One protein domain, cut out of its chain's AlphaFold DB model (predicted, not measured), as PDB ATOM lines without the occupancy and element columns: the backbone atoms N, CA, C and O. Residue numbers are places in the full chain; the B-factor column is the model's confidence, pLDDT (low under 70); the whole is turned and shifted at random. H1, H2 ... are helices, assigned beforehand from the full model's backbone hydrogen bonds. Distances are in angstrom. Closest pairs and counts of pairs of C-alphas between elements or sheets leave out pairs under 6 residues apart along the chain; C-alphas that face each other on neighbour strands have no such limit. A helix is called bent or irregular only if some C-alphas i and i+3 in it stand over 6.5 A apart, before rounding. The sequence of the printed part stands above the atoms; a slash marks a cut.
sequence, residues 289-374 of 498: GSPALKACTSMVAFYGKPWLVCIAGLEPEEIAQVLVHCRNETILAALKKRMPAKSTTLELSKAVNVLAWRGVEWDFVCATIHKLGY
ATOM      1  N   GLY A 289     190.507 198.337 145.820       84.19
ATOM      2  CA  GLY A 289     190.063 197.963 147.161       84.19
ATOM      3  C   GLY A 289     188.960 198.881 147.716       84.19
ATOM      4  O   GLY A 289     188.888 200.071 147.397       84.19
ATOM      5  N   SER A 290     188.153 198.342 148.639       86.50
ATOM      6  CA  SER A 290     186.994 199.021 149.252       86.50
ATOM      7  C   SER A 290     187.239 200.477 149.708       86.50
ATOM      8  O   SER A 290     186.370 201.317 149.472       86.50
ATOM      9  N   PRO A 291     188.387 200.846 150.315       85.94
ATOM     10  CA  PRO A 291     188.619 202.230 150.736       85.94
ATOM     11  C   PRO A 291     188.666 203.254 149.591       85.94
ATOM     12  O   PRO A 291     188.196 204.375 149.768       85.94
ATOM     13  N   ALA A 292     189.225 202.894 148.431       85.94
ATOM     14  CA  ALA A 292     189.306 203.794 147.277       85.94
ATOM     15  C   ALA A 292     187.934 203.956 146.607       85.94
ATOM     16  O   ALA A 292     187.530 205.076 146.294       85.94
ATOM     17  N   LEU A 293     187.175 202.860 146.508       88.12
ATOM     18  CA  LEU A 293     185.783 202.881 146.058       88.12
ATOM     19  C   LEU A 293     184.916 203.780 146.949       88.12
ATOM     20  O   LEU A 293     184.228 204.656 146.435       88.12
ATOM     21  N   LYS A 294     185.021 203.643 148.279       89.94
ATOM     22  CA  LYS A 294     184.308 204.502 149.245       89.94
ATOM     23  C   LYS A 294     184.658 205.982 149.095       89.94
ATOM     24  O   LYS A 294     183.776 206.833 149.227       89.94
ATOM     25  N   ALA A 295     185.928 206.301 148.841       91.12
ATOM     26  CA  ALA A 295     186.350 207.676 148.588       91.12
ATOM     27  C   ALA A 295     185.716 208.211 147.297       91.12
ATOM     28  O   ALA A 295     185.135 209.296 147.311       91.12
ATOM     29  N   CYS A 296     185.740 207.424 146.216       92.12
ATOM     30  CA  CYS A 296     185.108 207.789 144.951       92.12
ATOM     31  C   CYS A 296     183.603 208.040 145.127       92.12
ATOM     32  O   CYS A 296     183.133 209.141 144.843       92.12
ATOM     33  N   THR A 297     182.859 207.081 145.690       91.44
ATOM     34  CA  THR A 297     181.405 207.206 145.896       91.44
ATOM     35  C   THR A 297     181.045 208.385 146.798       91.44
ATOM     36  O   THR A 297     180.067 209.076 146.539       91.44
ATOM     37  N   SER A 298     181.847 208.672 147.830       91.50
ATOM     38  CA  SER A 298     181.618 209.826 148.714       91.50
ATOM     39  C   SER A 298     181.792 211.158 147.984       91.50
ATOM     40  O   SER A 298     181.042 212.104 148.222       91.50
ATOM     41  N   MET A 299     182.778 211.241 147.090       93.94
ATOM     42  CA  MET A 299     183.024 212.435 146.287       93.94
ATOM     43  C   MET A 299     181.959 212.616 145.206       93.94
ATOM     44  O   MET A 299     181.470 213.728 145.017       93.94
ATOM     45  N   VAL A 300     181.525 211.522 144.574       93.69
ATOM     46  CA  VAL A 300     180.379 211.514 143.656       93.69
ATOM     47  C   VAL A 300     179.106 211.966 144.370       93.69
ATOM     48  O   VAL A 300     178.401 212.824 143.851       93.69
ATOM     49  N   ALA A 301     178.832 211.485 145.584       92.25
ATOM     50  CA  ALA A 301     177.665 211.916 146.357       92.25
ATOM     51  C   ALA A 301     177.702 213.415 146.712       92.25
ATOM     52  O   ALA A 301     176.657 214.057 146.806       92.25
ATOM     53  N   PHE A 302     178.895 213.988 146.906       92.56
ATOM     54  CA  PHE A 302     179.052 215.387 147.313       92.56
ATOM     55  C   PHE A 302     179.060 216.375 146.134       92.56
ATOM     56  O   PHE A 302     178.454 217.446 146.210       92.56
ATOM     57  N   TYR A 303     179.750 216.030 145.046       93.25
ATOM     58  CA  TYR A 303     179.961 216.909 143.890       93.25
ATOM     59  C   TYR A 303     179.136 216.516 142.659       93.25
ATOM     60  O   TYR A 303     178.876 217.364 141.811       93.25
ATOM     61  N   GLY A 304     178.693 215.263 142.557       92.56
ATOM     62  CA  GLY A 304     177.885 214.752 141.452       92.56
ATOM     63  C   GLY A 304     178.656 214.604 140.140       92.56
ATOM     64  O   GLY A 304     179.859 214.338 140.111       92.56
ATOM     65  N   LYS A 305     177.940 214.805 139.029       91.44
ATOM     66  CA  LYS A 305     178.465 214.725 137.656       91.44
ATOM     67  C   LYS A 305     179.760 215.530 137.421       91.44
ATOM     68  O   LYS A 305     180.654 214.973 136.788       91.44
ATOM     69  N   PRO A 306     179.911 216.780 137.904       92.31
ATOM     70  CA  PRO A 306     181.154 217.541 137.759       92.31
ATOM     71  C   PRO A 306     182.426 216.790 138.170       92.31
ATOM     72  O   PRO A 306     183.420 216.840 137.450       92.31
ATOM     73  N   TRP A 307     182.382 216.041 139.275       94.12
ATOM     74  CA  TRP A 307     183.518 215.250 139.757       94.12
ATOM     75  C   TRP A 307     183.893 214.124 138.795       94.12
ATOM     76  O   TRP A 307     185.063 213.966 138.456       94.12
ATOM     77  N   LEU A 308     182.892 213.390 138.304       92.69
ATOM     78  CA  LEU A 308     183.099 212.319 137.330       92.69
ATOM     79  C   LEU A 308     183.684 212.860 136.024       92.69
ATOM     80  O   LEU A 308     184.628 212.282 135.504       92.69
ATOM     81  N   VAL A 309     183.196 214.003 135.531       88.94
ATOM     82  CA  VAL A 309     183.744 214.625 134.312       88.94
ATOM     83  C   VAL A 309     185.213 215.021 134.495       88.94
ATOM     84  O   VAL A 309     186.010 214.818 133.586       88.94
ATOM     85  N   CYS A 310     185.601 215.551 135.661       89.94
ATOM     86  CA  CYS A 310     187.005 215.870 135.927       89.94
ATOM     87  C   CYS A 310     187.888 214.614 135.996       89.94
ATOM     88  O   CYS A 310     188.965 214.610 135.407       89.94
ATOM     89  N   ILE A 311     187.443 213.554 136.683       90.31
ATOM     90  CA  ILE A 311     188.196 212.291 136.779       90.31
ATOM     91  C   ILE A 311     188.319 211.610 135.414       90.31
ATOM     92  O   ILE A 311     189.387 211.103 135.089       90.31
ATOM     93  N   ALA A 312     187.268 211.649 134.593       87.62
ATOM     94  CA  ALA A 312     187.285 211.126 133.229       87.62
ATOM     95  C   ALA A 312     188.339 211.799 132.333       87.62
ATOM     96  O   ALA A 312     188.656 211.272 131.275       87.62
ATOM     97  N   GLY A 313     188.873 212.962 132.716       84.75
ATOM     98  CA  GLY A 313     189.964 213.626 132.004       84.75
ATOM     99  C   GLY A 313     191.359 213.088 132.336       84.75
ATOM    100  O   GLY A 313     192.309 213.436 131.638       84.75
ATOM    101  N   LEU A 314     191.490 212.234 133.354       87.38
ATOM    102  CA  LEU A 314     192.764 211.724 133.864       87.38
ATOM    103  C   LEU A 314     193.114 210.334 133.314       87.38
ATOM    104  O   LEU A 314     192.235 209.611 132.836       87.38
ATOM    105  N   GLU A 315     194.389 209.967 133.419       87.81
ATOM    106  CA  GLU A 315     194.881 208.608 133.169       87.81
ATOM    107  C   GLU A 315     194.632 207.681 134.379       87.81
ATOM    108  O   GLU A 315     194.569 208.156 135.519       87.81
ATOM    109  N   PRO A 316     194.539 206.350 134.195       85.50
ATOM    110  CA  PRO A 316     194.208 205.412 135.273       85.50
ATOM    111  C   PRO A 316     195.056 205.544 136.549       85.50
ATOM    112  O   PRO A 316     194.520 205.455 137.658       85.50
ATOM    113  N   GLU A 317     196.367 205.791 136.440       85.88
ATOM    114  CA  GLU A 317     197.213 205.942 137.633       85.88
ATOM    115  C   GLU A 317     196.995 207.283 138.344       85.88
ATOM    116  O   GLU A 317     197.170 207.384 139.559       85.88
ATOM    117  N   GLU A 318     196.601 208.322 137.611       89.62
ATOM    118  CA  GLU A 318     196.246 209.620 138.190       89.62
ATOM    119  C   GLU A 318     194.926 209.522 138.955       89.62
ATOM    120  O   GLU A 318     194.812 210.060 140.055       89.62
ATOM    121  N   ILE A 319     193.960 208.757 138.436       90.44
ATOM    122  CA  ILE A 319     192.721 208.433 139.154       90.44
ATOM    123  C   ILE A 319     193.053 207.734 140.477       90.44
ATOM    124  O   ILE A 319     192.524 208.103 141.528       90.44
ATOM    125  N   ALA A 320     193.976 206.768 140.458       87.94
ATOM    126  CA  ALA A 320     194.428 206.107 141.678       87.94
ATOM    127  C   ALA A 320     195.045 207.090 142.684       87.94
ATOM    128  O   ALA A 320     194.711 207.030 143.872       87.94
ATOM    129  N   GLN A 321     195.877 208.024 142.218       89.88
ATOM    130  CA  GLN A 321     196.467 209.069 143.058       89.88
ATOM    131  C   GLN A 321     195.396 209.971 143.689       89.88
ATOM    132  O   GLN A 321     195.412 210.191 144.904       89.88
ATOM    133  N   VAL A 322     194.419 210.421 142.895       92.88
ATOM    134  CA  VAL A 322     193.294 211.237 143.375       92.88
ATOM    135  C   VAL A 322     192.539 210.509 144.480       92.88
ATOM    136  O   VAL A 322     192.270 211.087 145.532       92.88
ATOM    137  N   LEU A 323     192.233 209.225 144.289       91.19
ATOM    138  CA  LEU A 323     191.486 208.439 145.271       91.19
ATOM    139  C   LEU A 323     192.284 208.153 146.538       91.19
ATOM    140  O   LEU A 323     191.714 208.139 147.629       91.19
ATOM    141  N   VAL A 324     193.599 207.972 146.426       90.50
ATOM    142  CA  VAL A 324     194.502 207.909 147.578       90.50
ATOM    143  C   VAL A 324     194.430 209.228 148.354       90.50
ATOM    144  O   VAL A 324     194.203 209.200 149.565       90.50
ATOM    145  N   HIS A 325     194.485 210.376 147.671       93.12
ATOM    146  CA  HIS A 325     194.327 211.683 148.307       93.12
ATOM    147  C   HIS A 325     192.965 211.903 148.968       93.12
ATOM    148  O   HIS A 325     192.896 212.330 150.121       93.12
ATOM    149  N   CYS A 326     191.883 211.504 148.304       92.25
ATOM    150  CA  CYS A 326     190.528 211.581 148.841       92.25
ATOM    151  C   CYS A 326     190.265 210.642 150.028       92.25
ATOM    152  O   CYS A 326     189.220 210.760 150.653       92.25
ATOM    153  N   ARG A 327     191.166 209.716 150.374       90.25
ATOM    154  CA  ARG A 327     191.045 208.917 151.609       90.25
ATOM    155  C   ARG A 327     191.573 209.639 152.847       90.25
ATOM    156  O   ARG A 327     191.264 209.219 153.957       90.25
ATOM    157  N   ASN A 328     192.385 210.679 152.675       91.56
ATOM    158  CA  ASN A 328     192.938 211.444 153.785       91.56
ATOM    159  C   ASN A 328     191.926 212.506 154.247       91.56
ATOM    160  O   ASN A 328     191.523 213.378 153.475       91.56
ATOM    161  N   GLU A 329     191.522 212.440 155.516       90.06
ATOM    162  CA  GLU A 329     190.500 213.333 156.075       90.06
ATOM    163  C   GLU A 329     190.925 214.805 156.073       90.06
ATOM    164  O   GLU A 329     190.096 215.679 155.824       90.06
ATOM    165  N   THR A 330     192.212 215.096 156.284       90.25
ATOM    166  CA  THR A 330     192.747 216.463 156.250       90.25
ATOM    167  C   THR A 330     192.653 217.055 154.845       90.25
ATOM    168  O   THR A 330     192.197 218.190 154.692       90.25
ATOM    169  N   ILE A 331     192.992 216.271 153.812       91.88
ATOM    170  CA  ILE A 331     192.809 216.677 152.410       91.88
ATOM    171  C   ILE A 331     191.331 216.913 152.116       91.88
ATOM    172  O   ILE A 331     190.977 217.959 151.572       91.88
ATOM    173  N   LEU A 332     190.456 215.972 152.481       91.00
ATOM    174  CA  LEU A 332     189.021 216.110 152.232       91.00
ATOM    175  C   LEU A 332     188.427 217.335 152.932       91.00
ATOM    176  O   LEU A 332     187.602 218.032 152.340       91.00
ATOM    177  N   ALA A 333     188.837 217.613 154.169       89.56
ATOM    178  CA  ALA A 333     188.399 218.789 154.910       89.56
ATOM    179  C   ALA A 333     188.869 220.084 154.232       89.56
ATOM    180  O   ALA A 333     188.074 221.011 154.057       89.56
ATOM    181  N   ALA A 334     190.131 220.137 153.792       89.88
ATOM    182  CA  ALA A 334     190.661 221.268 153.034       89.88
ATOM    183  C   ALA A 334     189.902 221.467 151.713       89.88
ATOM    184  O   ALA A 334     189.526 222.594 151.378       89.88
ATOM    185  N   LEU A 335     189.627 220.373 151.000       92.06
ATOM    186  CA  LEU A 335     188.943 220.371 149.712       92.06
ATOM    187  C   LEU A 335     187.501 220.847 149.841       92.06
ATOM    188  O   LEU A 335     187.130 221.822 149.197       92.06
ATOM    189  N   LYS A 336     186.714 220.238 150.731       89.94
ATOM    190  CA  LYS A 336     185.308 220.611 150.963       89.94
ATOM    191  C   LYS A 336     185.156 222.040 151.480       89.94
ATOM    192  O   LYS A 336     184.171 222.701 151.171       89.94
ATOM    193  N   LYS A 337     186.137 222.548 152.237       88.50
ATOM    194  CA  LYS A 337     186.156 223.949 152.687       88.50
ATOM    195  C   LYS A 337     186.338 224.933 151.530       88.50
ATOM    196  O   LYS A 337     185.871 226.065 151.622       88.50
ATOM    197  N   ARG A 338     187.069 224.547 150.481       89.44
ATOM    198  CA  ARG A 338     187.380 225.421 149.338       89.44
ATOM    199  C   ARG A 338     186.448 225.222 148.151       89.44
ATOM    200  O   ARG A 338     186.204 226.178 147.431       89.44
ATOM    201  N   MET A 339     185.910 224.019 147.999       90.12
ATOM    202  CA  MET A 339     185.016 223.621 146.921       90.12
ATOM    203  C   MET A 339     183.660 223.258 147.534       90.12
ATOM    204  O   MET A 339     183.524 222.145 148.063       90.12
ATOM    205  N   PRO A 340     182.682 224.186 147.535       85.50
ATOM    206  CA  PRO A 340     181.376 223.936 148.127       85.50
ATOM    207  C   PRO A 340     180.644 222.798 147.410       85.50
ATOM    208  O   PRO A 340     180.977 222.400 146.293       85.50
ATOM    209  N   ALA A 341     179.607 222.266 148.055       86.88
ATOM    210  CA  ALA A 341     178.733 221.300 147.402       86.88
ATOM    211  C   ALA A 341     178.187 221.889 146.089       86.88
ATOM    212  O   ALA A 341     177.810 223.061 146.046       86.88
ATOM    213  N   LYS A 342     178.113 221.056 145.043       82.31
ATOM    214  CA  LYS A 342     177.666 221.433 143.687       82.31
ATOM    215  C   LYS A 342     178.598 222.377 142.906       82.31
ATOM    216  O   LYS A 342     178.132 223.021 141.968       82.31
ATOM    217  N   SER A 343     179.890 222.441 143.240       89.38
ATOM    218  CA  SER A 343     180.882 223.082 142.365       89.38
ATOM    219  C   SER A 343     180.803 222.560 140.925       89.38
ATOM    220  O   SER A 343     180.565 221.376 140.677       89.38
ATOM    221  N   THR A 344     181.022 223.459 139.974       90.56
ATOM    222  CA  THR A 344     181.050 223.168 138.540       90.56
ATOM    223  C   THR A 344     182.304 222.381 138.146       90.56
ATOM    224  O   THR A 344     183.295 222.335 138.878       90.56
ATOM    225  N   THR A 345     182.292 221.780 136.951       87.94
ATOM    226  CA  THR A 345     183.463 221.077 136.398       87.94
ATOM    227  C   THR A 345     184.680 222.000 136.308       87.94
ATOM    228  O   THR A 345     185.793 221.592 136.628       87.94
ATOM    229  N   LEU A 346     184.473 223.260 135.906       84.38
ATOM    230  CA  LEU A 346     185.550 224.243 135.787       84.38
ATOM    231  C   LEU A 346     186.205 224.512 137.144       84.38
ATOM    232  O   LEU A 346     187.423 224.419 137.265       84.38
ATOM    233  N   GLU A 347     185.394 224.767 138.168       86.56
ATOM    234  CA  GLU A 347     185.862 224.999 139.535       86.56
ATOM    235  C   GLU A 347     186.619 223.771 140.081       86.56
ATOM    236  O   GLU A 347     187.708 223.907 140.642       86.56
ATOM    237  N   LEU A 348     186.091 222.557 139.877       90.31
ATOM    238  CA  LEU A 348     186.707 221.317 140.373       90.31
ATOM    239  C   LEU A 348     187.982 220.909 139.632       90.31
ATOM    240  O   LEU A 348     188.839 220.262 140.235       90.31
ATOM    241  N   SER A 349     188.139 221.295 138.364       87.62
ATOM    242  CA  SER A 349     189.251 220.848 137.512       87.62
ATOM    243  C   SER A 349     190.631 221.088 138.137       87.62
ATOM    244  O   SER A 349     191.485 220.200 138.124       87.62
ATOM    245  N   LYS A 350     190.840 222.254 138.763       85.31
ATOM    246  CA  LYS A 350     192.104 222.604 139.429       85.31
ATOM    247  C   LYS A 350     192.353 221.753 140.659       85.31
ATOM    248  O   LYS A 350     193.463 221.272 140.857       85.31
ATOM    249  N   ALA A 351     191.319 221.553 141.469       90.12
ATOM    250  CA  ALA A 351     191.416 220.721 142.655       90.12
ATOM    251  C   ALA A 351     191.757 219.270 142.284       90.12
ATOM    252  O   ALA A 351     192.656 218.685 142.877       90.12
ATOM    253  N   VAL A 352     191.095 218.719 141.263       92.56
ATOM    254  CA  VAL A 352     191.355 217.361 140.763       92.56
ATOM    255  C   VAL A 352     192.771 217.228 140.205       92.56
ATOM    256  O   VAL A 352     193.448 216.257 140.520       92.56
ATOM    257  N   ASN A 353     193.269 218.226 139.470       87.62
ATOM    258  CA  ASN A 353     194.655 218.244 138.989       87.62
ATOM    259  C   ASN A 353     195.668 218.245 140.151       87.62
ATOM    260  O   ASN A 353     196.605 217.453 140.150       87.62
ATOM    261  N   VAL A 354     195.438 219.056 141.191       88.94
ATOM    262  CA  VAL A 354     196.280 219.059 142.404       88.94
ATOM    263  C   VAL A 354     196.281 217.685 143.083       88.94
ATOM    264  O   VAL A 354     197.329 217.217 143.523       88.94
ATOM    265  N   LEU A 355     195.125 217.021 143.140       92.06
ATOM    266  CA  LEU A 355     194.989 215.664 143.677       92.06
ATOM    267  C   LEU A 355     195.616 214.586 142.768       92.06
ATOM    268  O   LEU A 355     195.828 213.465 143.216       92.06
ATOM    269  N   ALA A 356     195.912 214.890 141.508       90.75
ATOM    270  CA  ALA A 356     196.558 213.965 140.578       90.75
ATOM    271  C   ALA A 356     198.097 214.071 140.595       90.75
ATOM    272  O   ALA A 356     198.778 213.252 139.975       90.75
ATOM    273  N   TRP A 357     198.678 215.057 141.292       86.31
ATOM    274  CA  TRP A 357     200.130 215.261 141.307       86.31
ATOM    275  C   TRP A 357     200.883 214.076 141.929       86.31
ATOM    276  O   TRP A 357     200.764 213.774 143.116       86.31
ATOM    277  N   ARG A 358     201.713 213.416 141.114       75.38
ATOM    278  CA  ARG A 358     202.498 212.243 141.522       75.38
ATOM    279  C   ARG A 358     203.648 212.620 142.462       75.38
ATOM    280  O   ARG A 358     204.354 213.597 142.224       75.38
ATOM    281  N   GLY A 359     203.882 211.788 143.481       71.88
ATOM    282  CA  GLY A 359     205.052 211.878 144.370       71.88
ATOM    283  C   GLY A 359     205.029 213.047 145.359       71.88
ATOM    284  O   GLY A 359     206.072 213.407 145.901       71.88
ATOM    285  N   VAL A 360     203.864 213.657 145.576       78.31
ATOM    286  CA  VAL A 360     203.699 214.826 146.438       78.31
ATOM    287  C   VAL A 360     203.180 214.414 147.817       78.31
ATOM    288  O   VAL A 360     202.264 213.598 147.931       78.31
ATOM    289  N   GLU A 361     203.755 214.989 148.874       85.00
ATOM    290  CA  GLU A 361     203.320 214.747 150.251       85.00
ATOM    291  C   GLU A 361     201.948 215.367 150.554       85.00
ATOM    292  O   GLU A 361     201.573 216.419 150.029       85.00
ATOM    293  N   TRP A 362     201.218 214.731 151.471       87.38
ATOM    294  CA  TRP A 362     199.874 215.120 151.912       87.38
ATOM    295  C   TRP A 362     199.774 216.590 152.325       87.38
ATOM    296  O   TRP A 362     198.838 217.283 151.925       87.38
ATOM    297  N   ASP A 363     200.767 217.082 153.063       84.75
ATOM    298  CA  ASP A 363     200.804 218.458 153.557       84.75
ATOM    299  C   ASP A 363     200.902 219.474 152.421       84.75
ATOM    300  O   ASP A 363     200.247 220.519 152.453       84.75
ATOM    301  N   PHE A 364     201.660 219.155 151.372       85.12
ATOM    302  CA  PHE A 364     201.771 220.018 150.202       85.12
ATOM    303  C   PHE A 364     200.465 220.056 149.403       85.12
ATOM    304  O   PHE A 364     200.062 221.124 148.926       85.12
ATOM    305  N   VAL A 365     199.778 218.918 149.285       87.00
ATOM    306  CA  VAL A 365     198.463 218.836 148.633       87.00
ATOM    307  C   VAL A 365     197.436 219.662 149.407       87.00
ATOM    308  O   VAL A 365     196.807 220.544 148.822       87.00
ATOM    309  N   CYS A 366     197.336 219.477 150.728       86.56
ATOM    310  CA  CYS A 366     196.493 220.293 151.611       86.56
ATOM    311  C   CYS A 366     196.800 221.789 151.465       86.56
ATOM    312  O   CYS A 366     195.903 222.600 151.213       86.56
ATOM    313  N   ALA A 367     198.080 222.158 151.576       83.75
ATOM    314  CA  ALA A 367     198.524 223.539 151.457       83.75
ATOM    315  C   ALA A 367     198.172 224.136 150.092       83.75
ATOM    316  O   ALA A 367     197.863 225.321 150.019       83.75
ATOM    317  N   THR A 368     198.193 223.345 149.017       84.94
ATOM    318  CA  THR A 368     197.830 223.805 147.673       84.94
ATOM    319  C   THR A 368     196.323 223.921 147.481       84.94
ATOM    320  O   THR A 368     195.854 224.916 146.935       84.94
ATOM    321  N   ILE A 369     195.541 222.977 147.998       88.50
ATOM    322  CA  ILE A 369     194.077 223.064 147.992       88.50
ATOM    323  C   ILE A 369     193.615 224.332 148.714       88.50
ATOM    324  O   ILE A 369     192.742 225.048 148.225       88.50
ATOM    325  N   HIS A 370     194.251 224.702 149.830       83.69
ATOM    326  CA  HIS A 370     193.932 225.948 150.530       83.69
ATOM    327  C   HIS A 370     194.143 227.219 149.698       83.69
ATOM    328  O   HIS A 370     193.531 228.240 150.033       83.69
ATOM    329  N   LYS A 371     194.938 227.137 148.625       82.56
ATOM    330  CA  LYS A 371     195.224 228.210 147.667       82.56
ATOM    331  C   LYS A 371     194.234 228.254 146.503       82.56
ATOM    332  O   LYS A 371     194.319 229.165 145.694       82.56
ATOM    333  N   LEU A 372     193.260 227.341 146.405       80.12
ATOM    334  CA  LEU A 372     192.243 227.358 145.336       80.12
ATOM    335  C   LEU A 372     191.437 228.669 145.272       80.12
ATOM    336  O   LEU A 372     190.983 229.035 144.201       80.12
ATOM    337  N   GLY A 373     191.317 229.406 146.383       71.31
ATOM    338  CA  GLY A 373     190.677 230.729 146.414       71.31
ATOM    339  C   GLY A 373     191.560 231.898 145.953       71.31
ATOM    340  O   GLY A 373     191.173 233.046 146.141       71.31
ATOM    341  N   TYR A 374     192.762 231.637 145.439       81.06
ATOM    342  CA  TYR A 374     193.654 232.672 144.915       81.06
ATOM    343  C   TYR A 374     193.222 233.153 143.532       81.06
ATOM    344  O   TYR A 374     192.571 232.430 142.781       81.06
TER     345      TYR A 374
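What this domain is: This is residues 289 to 374 of the 498 residues of an uncharacterized protein of Streptomyces sp. SID5474 (UniProt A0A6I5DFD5). A compact cluster of six helices: H4, H5 and H6 lie side by side as a loose triangle, and H3 crosses one end of it, by the starts of H4 and H6 and the end of H5. H1 meets H3 near its own start and runs away from it, and short H2 packs on H5, joining the far end of H1 to the trio. The printed part has 86 residues with six named helices, H1 to H6 in chain order, and no named strand; the class is all helix. It is compact, with a radius of gyration of the C-alphas of 11.4 A and spans of 33 by 27 by 21 A.

How they stand to each other: H1, residues 290 to 303, is the longest helix. It touches H3, residues 316 to 326, about perpendicular at 78 degrees; the closest C-alphas, of Ala 292 and Leu 323, are 5.5 A apart. With residues 299 to 300 alone, H1 only just touches H2, residues 305 to 311, only at the corner, with 3 pairs of C-alphas within 8 A; the closest are those of Val 300 and Trp 307, 6.2 A. H2 touches H5, residues 345 to 356, at a tilt of 35.4 degrees, only just steep, the same way; the C-alphas of Pro 306 and Thr 345 come closest, 4.4 A. With residues 352 to 356 alone, H5 touches H3, about perpendicular at 87 degrees, closest at the C-alphas of Val 322 and Leu 355, 4.8 A. H4, residues 329 to 338, touches H6, residues 362 to 369, at a shallow tilt of 6 degrees, the same way; the closest C-alphas, of Ile 331 and Cys 366, are 5.2 A apart. H5 and H6 form a helical hairpin at 21 degrees, in which H5 touches H6 with residues 351 to 355 alone, closest at the C-alphas of Ala 351 and Ile 369, 6.4 A. H4 and H5 are close but not clearly touching, and H1 is apart from H5 and H6. In H1, H2, H3, H4 and H6 every O i to N i+4 pair is within hydrogen-bond range; in H5, 6 of 8 are.

Where its parts are: H1 begins at C-alpha 290, (186.994, 199.021, 149.252), and is 20.0 A long. H2 measures 10.1 A, H3 15.4 A, H4 14.2 A and H5 15.5 A. H5 is only just irregular: C-alphas 347 and 350 are 6.7 A apart. H6, 10.6 A, ends at C-alpha 369, (194.077, 223.064, 147.992).

The domain as a whole: The two C-alphas farthest apart, of Gly 289 and Tyr 374, are 35.0 A apart. The printed part has no cut and no long link; H4 to H5 is short, the others tight. Mean pLDDT of the printed part is 88.1, and no printed residue is under 70.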